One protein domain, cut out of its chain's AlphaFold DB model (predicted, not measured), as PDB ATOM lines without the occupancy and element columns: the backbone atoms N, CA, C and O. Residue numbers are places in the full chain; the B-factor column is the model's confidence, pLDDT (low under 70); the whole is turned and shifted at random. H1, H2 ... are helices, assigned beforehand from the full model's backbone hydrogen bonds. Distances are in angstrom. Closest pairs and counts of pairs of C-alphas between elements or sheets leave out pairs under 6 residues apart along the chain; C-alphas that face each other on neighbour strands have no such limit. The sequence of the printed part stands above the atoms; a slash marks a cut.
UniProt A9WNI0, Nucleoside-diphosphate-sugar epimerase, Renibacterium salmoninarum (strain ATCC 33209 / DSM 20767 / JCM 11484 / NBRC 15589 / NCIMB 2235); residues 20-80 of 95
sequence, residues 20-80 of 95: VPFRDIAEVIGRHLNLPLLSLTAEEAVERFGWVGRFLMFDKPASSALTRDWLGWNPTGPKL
ATOM      1  N   VAL A  20     245.204 220.940 227.367       92.25
ATOM      2  CA  VAL A  20     244.918 221.988 226.364       92.25
ATOM      3  C   VAL A  20     245.807 221.799 225.126       92.25
ATOM      4  O   VAL A  20     247.037 221.807 225.262       92.25
ATOM      5  N   PRO A  21     245.238 221.664 223.912       91.69
ATOM      6  CA  PRO A  21     246.033 221.518 222.702       91.69
ATOM      7  C   PRO A  21     246.913 222.745 222.441       91.69
ATOM      8  O   PRO A  21     246.442 223.880 222.416       91.69
ATOM      9  N   PHE A  22     248.195 222.517 222.137       90.06
ATOM     10  CA  PHE A  22     249.125 223.594 221.758       90.06
ATOM     11  C   PHE A  22     248.640 224.410 220.556       90.06
ATOM     12  O   PHE A  22     248.907 225.609 220.468       90.06
ATOM     13  N   ARG A  23     247.915 223.762 219.638       91.81
ATOM     14  CA  ARG A  23     247.303 224.418 218.483       91.81
ATOM     15  C   ARG A  23     246.326 225.514 218.909       91.81
ATOM     16  O   ARG A  23     246.393 226.601 218.350       91.81
ATOM     17  N   ASP A  24     245.475 225.251 219.893       95.75
ATOM     18  CA  ASP A  24     244.433 226.191 220.321       95.75
ATOM     19  C   ASP A  24     245.065 227.426 220.978       95.75
ATOM     20  O   ASP A  24     244.678 228.560 220.704       95.75
ATOM     21  N   ILE A  25     246.128 227.217 221.764       95.00
ATOM     22  CA  ILE A  25     246.942 228.300 222.335       95.00
ATOM     23  C   ILE A  25     247.548 229.160 221.214       95.00
ATOM     24  O   ILE A  25     247.454 230.389 221.249       95.00
ATOM     25  N   ALA A  26     248.147 228.524 220.199       94.38
ATOM     26  CA  ALA A  26     248.727 229.225 219.058       94.38
ATOM     27  C   ALA A  26     247.665 230.004 218.262       94.38
ATOM     28  O   ALA A  26     247.923 231.141 217.874       94.38
ATOM     29  N   GLU A  27     246.472 229.435 218.065       96.69
ATOM     30  CA  GLU A  27     245.350 230.084 217.377       96.69
ATOM     31  C   GLU A  27     244.893 231.366 218.079       96.69
ATOM     32  O   GLU A  27     244.754 232.403 217.421       96.69
ATOM     33  N   VAL A  28     244.726 231.334 219.406       97.50
ATOM     34  CA  VAL A  28     244.346 232.529 220.177       97.50
ATOM     35  C   VAL A  28     245.428 233.605 220.066       97.50
ATOM     36  O   VAL A  28     245.121 234.749 219.720       97.50
ATOM     37  N   ILE A  29     246.700 233.246 220.271       96.00
ATOM     38  CA  ILE A  29     247.830 234.185 220.159       96.00
ATOM     39  C   ILE A  29     247.905 234.796 218.753       96.00
ATOM     40  O   ILE A  29     248.008 236.016 218.609       96.00
ATOM     41  N   GLY A  30     247.829 233.964 217.711       95.88
ATOM     42  CA  GLY A  30     247.895 234.397 216.318       95.88
ATOM     43  C   GLY A  30     246.775 235.369 215.959       95.88
ATOM     44  O   GLY A  30     247.033 236.389 215.323       95.88
ATOM     45  N   ARG A  31     245.547 235.120 216.432       96.19
ATOM     46  CA  ARG A  31     244.415 236.026 216.208       96.19
ATOM     47  C   ARG A  31     244.599 237.373 216.905       96.19
ATOM     48  O   ARG A  31     244.375 238.399 216.269       96.19
ATOM     49  N   HIS A  32     245.011 237.389 218.175       96.31
ATOM     50  CA  HIS A  32     245.209 238.644 218.920       96.31
ATOM     51  C   HIS A  32     246.356 239.493 218.359       96.31
ATOM     52  O   HIS A  32     246.273 240.719 218.377       96.31
ATOM     53  N   LEU A  33     247.401 238.859 217.821       95.50
ATOM     54  CA  LEU A  33     248.556 239.550 217.235       95.50
ATOM     55  C   LEU A  33     248.460 239.753 215.715       95.50
ATOM     56  O   LEU A  33     249.365 240.341 215.125       95.50
ATOM     57  N   ASN A  34     247.385 239.279 215.078       95.25
ATOM     58  CA  ASN A  34     247.219 239.253 213.622       95.25
ATOM     59  C   ASN A  34     248.415 238.604 212.888       95.25
ATOM     60  O   ASN A  34     248.946 239.142 211.913       95.25
ATOM     61  N   LEU A  35     248.860 237.446 213.383       95.62
ATOM     62  CA  LEU A  35     249.970 236.671 212.832       95.62
ATOM     63  C   LEU A  35     249.466 235.380 212.167       95.62
ATOM     64  O   LEU A  35     248.560 234.730 212.692       95.62
ATOM     65  N   PRO A  36     250.063 234.966 211.034       94.62
ATOM     66  CA  PRO A  36     249.727 233.696 210.406       94.62
ATOM     67  C   PRO A  36     250.208 232.517 211.258       94.62
ATOM     68  O   PRO A  36     251.271 232.569 211.878       94.62
ATOM     69  N   LEU A  37     249.450 231.421 211.225       94.69
ATOM     70  CA  LEU A  37     249.848 230.154 211.833       94.69
ATOM     71  C   LEU A  37     250.525 229.263 210.801       94.69
ATOM     72  O   LEU A  37     250.088 229.172 209.654       94.69
ATOM     73  N   LEU A  38     251.571 228.569 211.239       91.50
ATOM     74  CA  LEU A  38     252.288 227.588 210.442       91.50
ATOM     75  C   LEU A  38     252.357 226.277 211.220       91.50
ATOM     76  O   LEU A  38     252.857 226.248 212.344       91.50
ATOM     77  N   SER A  39     251.866 225.198 210.612       90.25
ATOM     78  CA  SER A  39     252.107 223.848 211.118       90.25
ATOM     79  C   SER A  39     253.537 223.449 210.783       90.25
ATOM     80  O   SER A  39     253.973 223.656 209.654       90.25
ATOM     81  N   LEU A  40     254.242 222.869 211.751       88.88
ATOM     82  CA  LEU A  40     255.626 222.426 211.593       88.88
ATOM     83  C   LEU A  40     255.710 220.908 211.734       88.88
ATOM     84  O   LEU A  40     254.973 220.315 212.527       88.88
ATOM     85  N   THR A  41     256.626 220.288 210.995       89.31
ATOM     86  CA  THR A  41     257.071 218.922 211.282       89.31
ATOM     87  C   THR A  41     257.930 218.887 212.544       89.31
ATOM     88  O   THR A  41     258.336 219.918 213.093       89.31
ATOM     89  N   ALA A  42     258.234 217.676 213.010       83.44
ATOM     90  CA  ALA A  42     259.080 217.493 214.174       83.44
ATOM     91  C   ALA A  42     260.495 218.045 213.961       83.44
ATOM     92  O   ALA A  42     261.060 218.718 214.826       83.44
ATOM     93  N   GLU A  43     261.055 217.788 212.782       88.38
ATOM     94  CA  GLU A  43     262.371 218.250 212.370       88.38
ATOM     95  C   GLU A  43     262.411 219.780 212.281       88.38
ATOM     96  O   GLU A  43     263.303 220.400 212.860       88.38
ATOM     97  N   GLU A  44     261.402 220.394 211.654       91.44
ATOM     98  CA  GLU A  44     261.286 221.853 211.522       91.44
ATOM     99  C   GLU A  44     261.136 222.547 212.884       91.44
ATOM    100  O   GLU A  44     261.701 223.620 213.115       91.44
ATOM    101  N   ALA A  45     260.396 221.943 213.820       87.94
ATOM    102  CA  ALA A  45     260.247 222.470 215.173       87.94
ATOM    103  C   ALA A  45     261.577 222.451 215.942       87.94
ATOM    104  O   ALA A  45     261.900 223.412 216.642       87.94
ATOM    105  N   VAL A  46     262.370 221.384 215.802       89.19
ATOM    106  CA  VAL A  46     263.702 221.286 216.421       89.19
ATOM    107  C   VAL A  46     264.696 222.237 215.761       89.19
ATOM    108  O   VAL A  46     265.490 222.852 216.467       89.19
ATOM    109  N   GLU A  47     264.651 222.402 214.441       92.81
ATOM    110  CA  GLU A  47     265.500 223.363 213.732       92.81
ATOM    111  C   GLU A  47     265.213 224.803 214.183       92.81
ATOM    112  O   GLU A  47     266.136 225.566 214.468       92.81
ATOM    113  N   ARG A  48     263.930 225.160 214.328       89.94
ATOM    114  CA  ARG A  48     263.497 226.513 214.707       89.94
ATOM    115  C   ARG A  48     263.680 226.824 216.191       89.94
ATOM    116  O   ARG A  48     264.100 227.926 216.538       89.94
ATOM    117  N   PHE A  49     263.305 225.897 217.069       88.25
ATOM    118  CA  PHE A  49     263.224 226.129 218.518       88.25
ATOM    119  C   PHE A  49     264.304 225.378 219.310       88.25
ATOM    120  O   PHE A  49     264.309 225.394 220.545       88.25
ATOM    121  N   GLY A  50     265.220 224.692 218.626       89.12
ATOM    122  CA  GLY A  50     266.283 223.917 219.249       89.12
ATOM    123  C   GLY A  50     265.739 222.822 220.167       89.12
ATOM    124  O   GLY A  50     264.799 222.091 219.848       89.12
ATOM    125  N   TRP A  51     266.332 222.707 221.356       86.00
ATOM    126  CA  TRP A  51     265.936 221.704 222.344       86.00
ATOM    127  C   TRP A  51     264.497 221.893 222.850       86.00
ATOM    128  O   TRP A  51     263.847 220.902 223.175       86.00
ATOM    129  N   VAL A  52     263.974 223.127 222.862       86.56
ATOM    130  CA  VAL A  52     262.589 223.426 223.272       86.56
ATOM    131  C   VAL A  52     261.593 222.827 222.285       86.56
ATOM    132  O   VAL A  52     260.574 222.284 222.704       86.56
ATOM    133  N   GLY A  53     261.927 222.820 220.989       85.31
ATOM    134  CA  GLY A  53     261.123 222.163 219.958       85.31
ATOM    135  C   GLY A  53     260.852 220.693 220.278       85.31
ATOM    136  O   GLY A  53     259.743 220.217 220.071       85.31
ATOM    137  N   ARG A  54     261.814 219.991 220.899       83.06
ATOM    138  CA  ARG A  54     261.615 218.607 221.367       83.06
ATOM    139  C   ARG A  54     260.556 218.501 222.459       83.06
ATOM    140  O   ARG A  54     259.786 217.549 222.453       83.06
ATOM    141  N   PHE A  55     260.517 219.460 223.380       83.12
ATOM    142  CA  PHE A  55     259.538 219.475 224.463       83.12
ATOM    143  C   PHE A  55     258.124 219.780 223.976       83.12
ATOM    144  O   PHE A  55     257.188 219.135 224.435       83.12
ATOM    145  N   LEU A  56     257.982 220.693 223.012       81.44
ATOM    146  CA  LEU A  56     256.687 221.074 222.435       81.44
ATOM    147  C   LEU A  56     255.978 219.926 221.701       81.44
ATOM    148  O   LEU A  56     254.769 219.979 221.507       81.44
ATOM    149  N   MET A  57     256.713 218.887 221.301       81.44
ATOM    150  CA  MET A  57     256.157 217.716 220.616       81.44
ATOM    151  C   MET A  57     255.723 216.592 221.556       81.44
ATOM    152  O   MET A  57     255.093 215.634 221.108       81.44
ATOM    153  N   PHE A  58     256.098 216.644 222.836       82.62
ATOM    154  CA  PHE A  58     255.714 215.594 223.768       82.62
ATOM    155  C   PHE A  58     254.278 215.804 224.235       82.62
ATOM    156  O   PHE A  58     253.999 216.721 225.002       82.62
ATOM    157  N   ASP A  59     253.398 214.885 223.850       84.00
ATOM    158  CA  ASP A  59     252.081 214.778 224.463       84.00
ATOM    159  C   ASP A  59     252.215 214.151 225.859       84.00
ATOM    160  O   ASP A  59     252.505 212.960 226.013       84.00
ATOM    161  N   LYS A  60     252.110 214.990 226.892       81.50
ATOM    162  CA  LYS A  60     252.204 214.596 228.304       81.50
ATOM    163  C   LYS A  60     251.085 215.250 229.106       81.50
ATOM    164  O   LYS A  60     251.354 216.179 229.873       81.50
ATOM    165  N   PRO A  61     249.836 214.787 228.942       85.25
ATOM    166  CA  PRO A  61     248.744 215.266 229.767       85.25
ATOM    167  C   PRO A  61     249.028 214.914 231.230       85.25
ATOM    168  O   PRO A  61     249.437 213.799 231.560       85.25
ATOM    169  N   ALA A  62     248.822 215.886 232.110       90.25
ATOM    170  CA  ALA A  62     248.871 215.699 233.549       90.25
ATOM    171  C   ALA A  62     247.486 215.974 234.128       90.25
ATOM    172  O   ALA A  62     246.749 216.807 233.606       90.25
ATOM    173  N   SER A  63     247.162 215.281 235.218       92.31
ATOM    174  CA  SER A  63     245.913 215.477 235.948       92.31
ATOM    175  C   SER A  63     246.166 215.916 237.383       92.31
ATOM    176  O   SER A  63     247.145 215.479 238.000       92.31
ATOM    177  N   SER A  64     245.267 216.745 237.919       93.62
ATOM    178  CA  SER A  64     245.249 217.157 239.327       93.62
ATOM    179  C   SER A  64     244.235 216.403 240.182       93.62
ATOM    180  O   SER A  64     244.057 216.764 241.345       93.62
ATOM    181  N   ALA A  65     243.605 215.336 239.673       93.31
ATOM    182  CA  ALA A  65     242.587 214.577 240.405       93.31
ATOM    183  C   ALA A  65     243.034 214.174 241.826       93.31
ATOM    184  O   ALA A  65     242.314 214.428 242.788       93.31
ATOM    185  N   LEU A  66     244.254 213.639 241.977       91.75
ATOM    186  CA  LEU A  66     244.811 213.275 243.290       91.75
ATOM    187  C   LEU A  66     245.098 214.495 244.170       91.75
ATOM    188  O   LEU A  66     244.797 214.480 245.356       91.75
ATOM    189  N   THR A  67     245.641 215.572 243.597       92.19
ATOM    190  CA  THR A  67     245.876 216.827 244.328       92.19
ATOM    191  C   THR A  67     244.566 217.381 244.896       92.19
ATOM    192  O   THR A  67     244.520 217.823 246.044       92.19
ATOM    193  N   ARG A  68     243.496 217.353 244.092       92.31
ATOM    194  CA  ARG A  68     242.160 217.825 244.466       92.31
ATOM    195  C   ARG A  68     241.546 216.948 245.557       92.31
ATOM    196  O   ARG A  68     241.051 217.492 246.537       92.31
ATOM    197  N   ASP A  69     241.638 215.626 245.419       91.12
ATOM    198  CA  ASP A  69     241.134 214.660 246.403       91.12
ATOM    199  C   ASP A  69     241.855 214.785 247.756       91.12
ATOM    200  O   ASP A  69     241.222 214.933 248.798       91.12
ATOM    201  N   TRP A  70     243.190 214.824 247.747       89.88
ATOM    202  CA  TRP A  70     243.985 214.844 248.979       89.88
ATOM    203  C   TRP A  70     243.901 216.158 249.744       89.88
ATOM    204  O   TRP A  70     243.975 216.160 250.972       89.88
ATOM    205  N   LEU A  71     243.795 217.282 249.033       90.44
ATOM    206  CA  LEU A  71     243.898 218.607 249.647       90.44
ATOM    207  C   LEU A  71     242.574 219.370 249.669       90.44
ATOM    208  O   LEU A  71     242.539 220.494 250.173       90.44
ATOM    209  N   GLY A  72     241.508 218.812 249.086       89.94
ATOM    210  CA  GLY A  72     240.254 219.530 248.852       89.94
ATOM    211  C   GLY A  72     240.442 220.777 247.980       89.94
ATOM    212  O   GLY A  72     239.681 221.738 248.091       89.94
ATOM    213  N   TRP A  73     241.503 220.815 247.166       90.50
ATOM    214  CA  TRP A  73     241.831 221.976 246.346       90.50
ATOM    215  C   TRP A  73     240.824 222.115 245.204       90.50
ATOM    216  O   TRP A  73     240.614 221.178 244.440       90.50
ATOM    217  N   ASN A  74     240.232 223.301 245.069       90.56
ATOM    218  CA  ASN A  74     239.346 223.640 243.963       90.56
ATOM    219  C   ASN A  74     239.800 224.964 243.323       90.56
ATOM    220  O   ASN A  74     239.535 226.025 243.895       90.56
ATOM    221  N   PRO A  75     240.512 224.920 242.184       90.31
ATOM    222  CA  PRO A  75     240.882 226.102 241.408       90.31
ATOM    223  C   PRO A  75     239.658 226.948 241.037       90.31
ATOM    224  O   PRO A  75     238.608 226.410 240.692       90.31
ATOM    225  N   THR A  76     239.801 228.272 241.101       92.31
ATOM    226  CA  THR A  76     238.725 229.232 240.782       92.31
ATOM    227  C   THR A  76     239.141 230.286 239.757       92.31
ATOM    228  O   THR A  76     238.397 231.237 239.532       92.31
ATOM    229  N   GLY A  77     240.351 230.179 239.204       91.31
ATOM    230  CA  GLY A  77     240.819 231.071 238.144       91.31
ATOM    231  C   GLY A  77     240.161 230.751 236.797       91.31
ATOM    232  O   GLY A  77     239.552 229.685 236.664       91.31
ATOM    233  N   PRO A  78     240.273 231.657 235.811       93.44
ATOM    234  CA  PRO A  78     239.852 231.367 234.444       93.44
ATOM    235  C   PRO A  78     240.674 230.215 233.863       93.44
ATOM    236  O   PRO A  78     241.827 230.005 234.252       93.44
ATOM    237  N   LYS A  79     240.090 229.492 232.903       94.69
ATOM    238  CA  LYS A  79     240.846 228.521 232.106       94.69
ATOM    239  C   LYS A  79     241.836 229.238 231.196       94.69
ATOM    240  O   LYS A  79     241.595 230.372 230.790       94.69
ATOM    241  N   LEU A  80     242.924 228.568 230.818       95.19
ATOM    242  CA  LEU A  80     244.005 229.162 230.024       95.19
ATOM    243  C   LEU A  80     243.498 229.877 228.765       95.19
ATOM    244  O   LEU A  80     243.884 231.012 228.503       95.19
TER     245      LEU A  80
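This is residues 20 to 80 of the 95 residues of the protein "Nucleoside-diphosphate-sugar epimerase" of Renibacterium salmoninarum (strain ATCC 33209 / DSM 20767 / JCM 11484 / NBRC 15589 / NCIMB 2235) (UniProt A9WNI0). A flat, open loop of chain: H1 starts inside it, H2 and H3 pack together at one corner, H4 lies at the far end, and the last residues fold back toward Val 20. The 61 printed residues hold four named helices, H1 to H4 in order, and no named strand: all helix. It is only just extended, close to loose, with a radius of gyration of the C-alphas of 15.9 A and spans of 43 by 26 by 13 A.

Find C-alpha 22 at (249.125, 223.594, 221.758); from there H1, residues 22 to 33, runs 16.6 A. Next come H2, residues 42 to 49, 10.5 A, and H3, residues 51 to 56, 9.3 A. H4, residues 65 to 71, 10.2 A, ends at C-alpha 71, (243.898, 218.607, 249.647).

Look first at H1, close but not clearly touching H3; their closest C-alphas, of Phe 22 and Leu 56, are 8.0 A apart. H2 and H3 touch, closest at the C-alphas of Val 46 and Gly 53, 4.5 A, with a steep tilt of 59 degrees, opposite ways. H4 touches no helix. Every O i to N i+4 pair is within hydrogen-bond range in H1, H2 and H4; in H3, 1 of 2 is.

The C-alphas of Glu 47 and Gly 72 are farthest apart, 43.4 A. The printed part has no cut, no link is long, and no printed residue is under 70 in pLDDT.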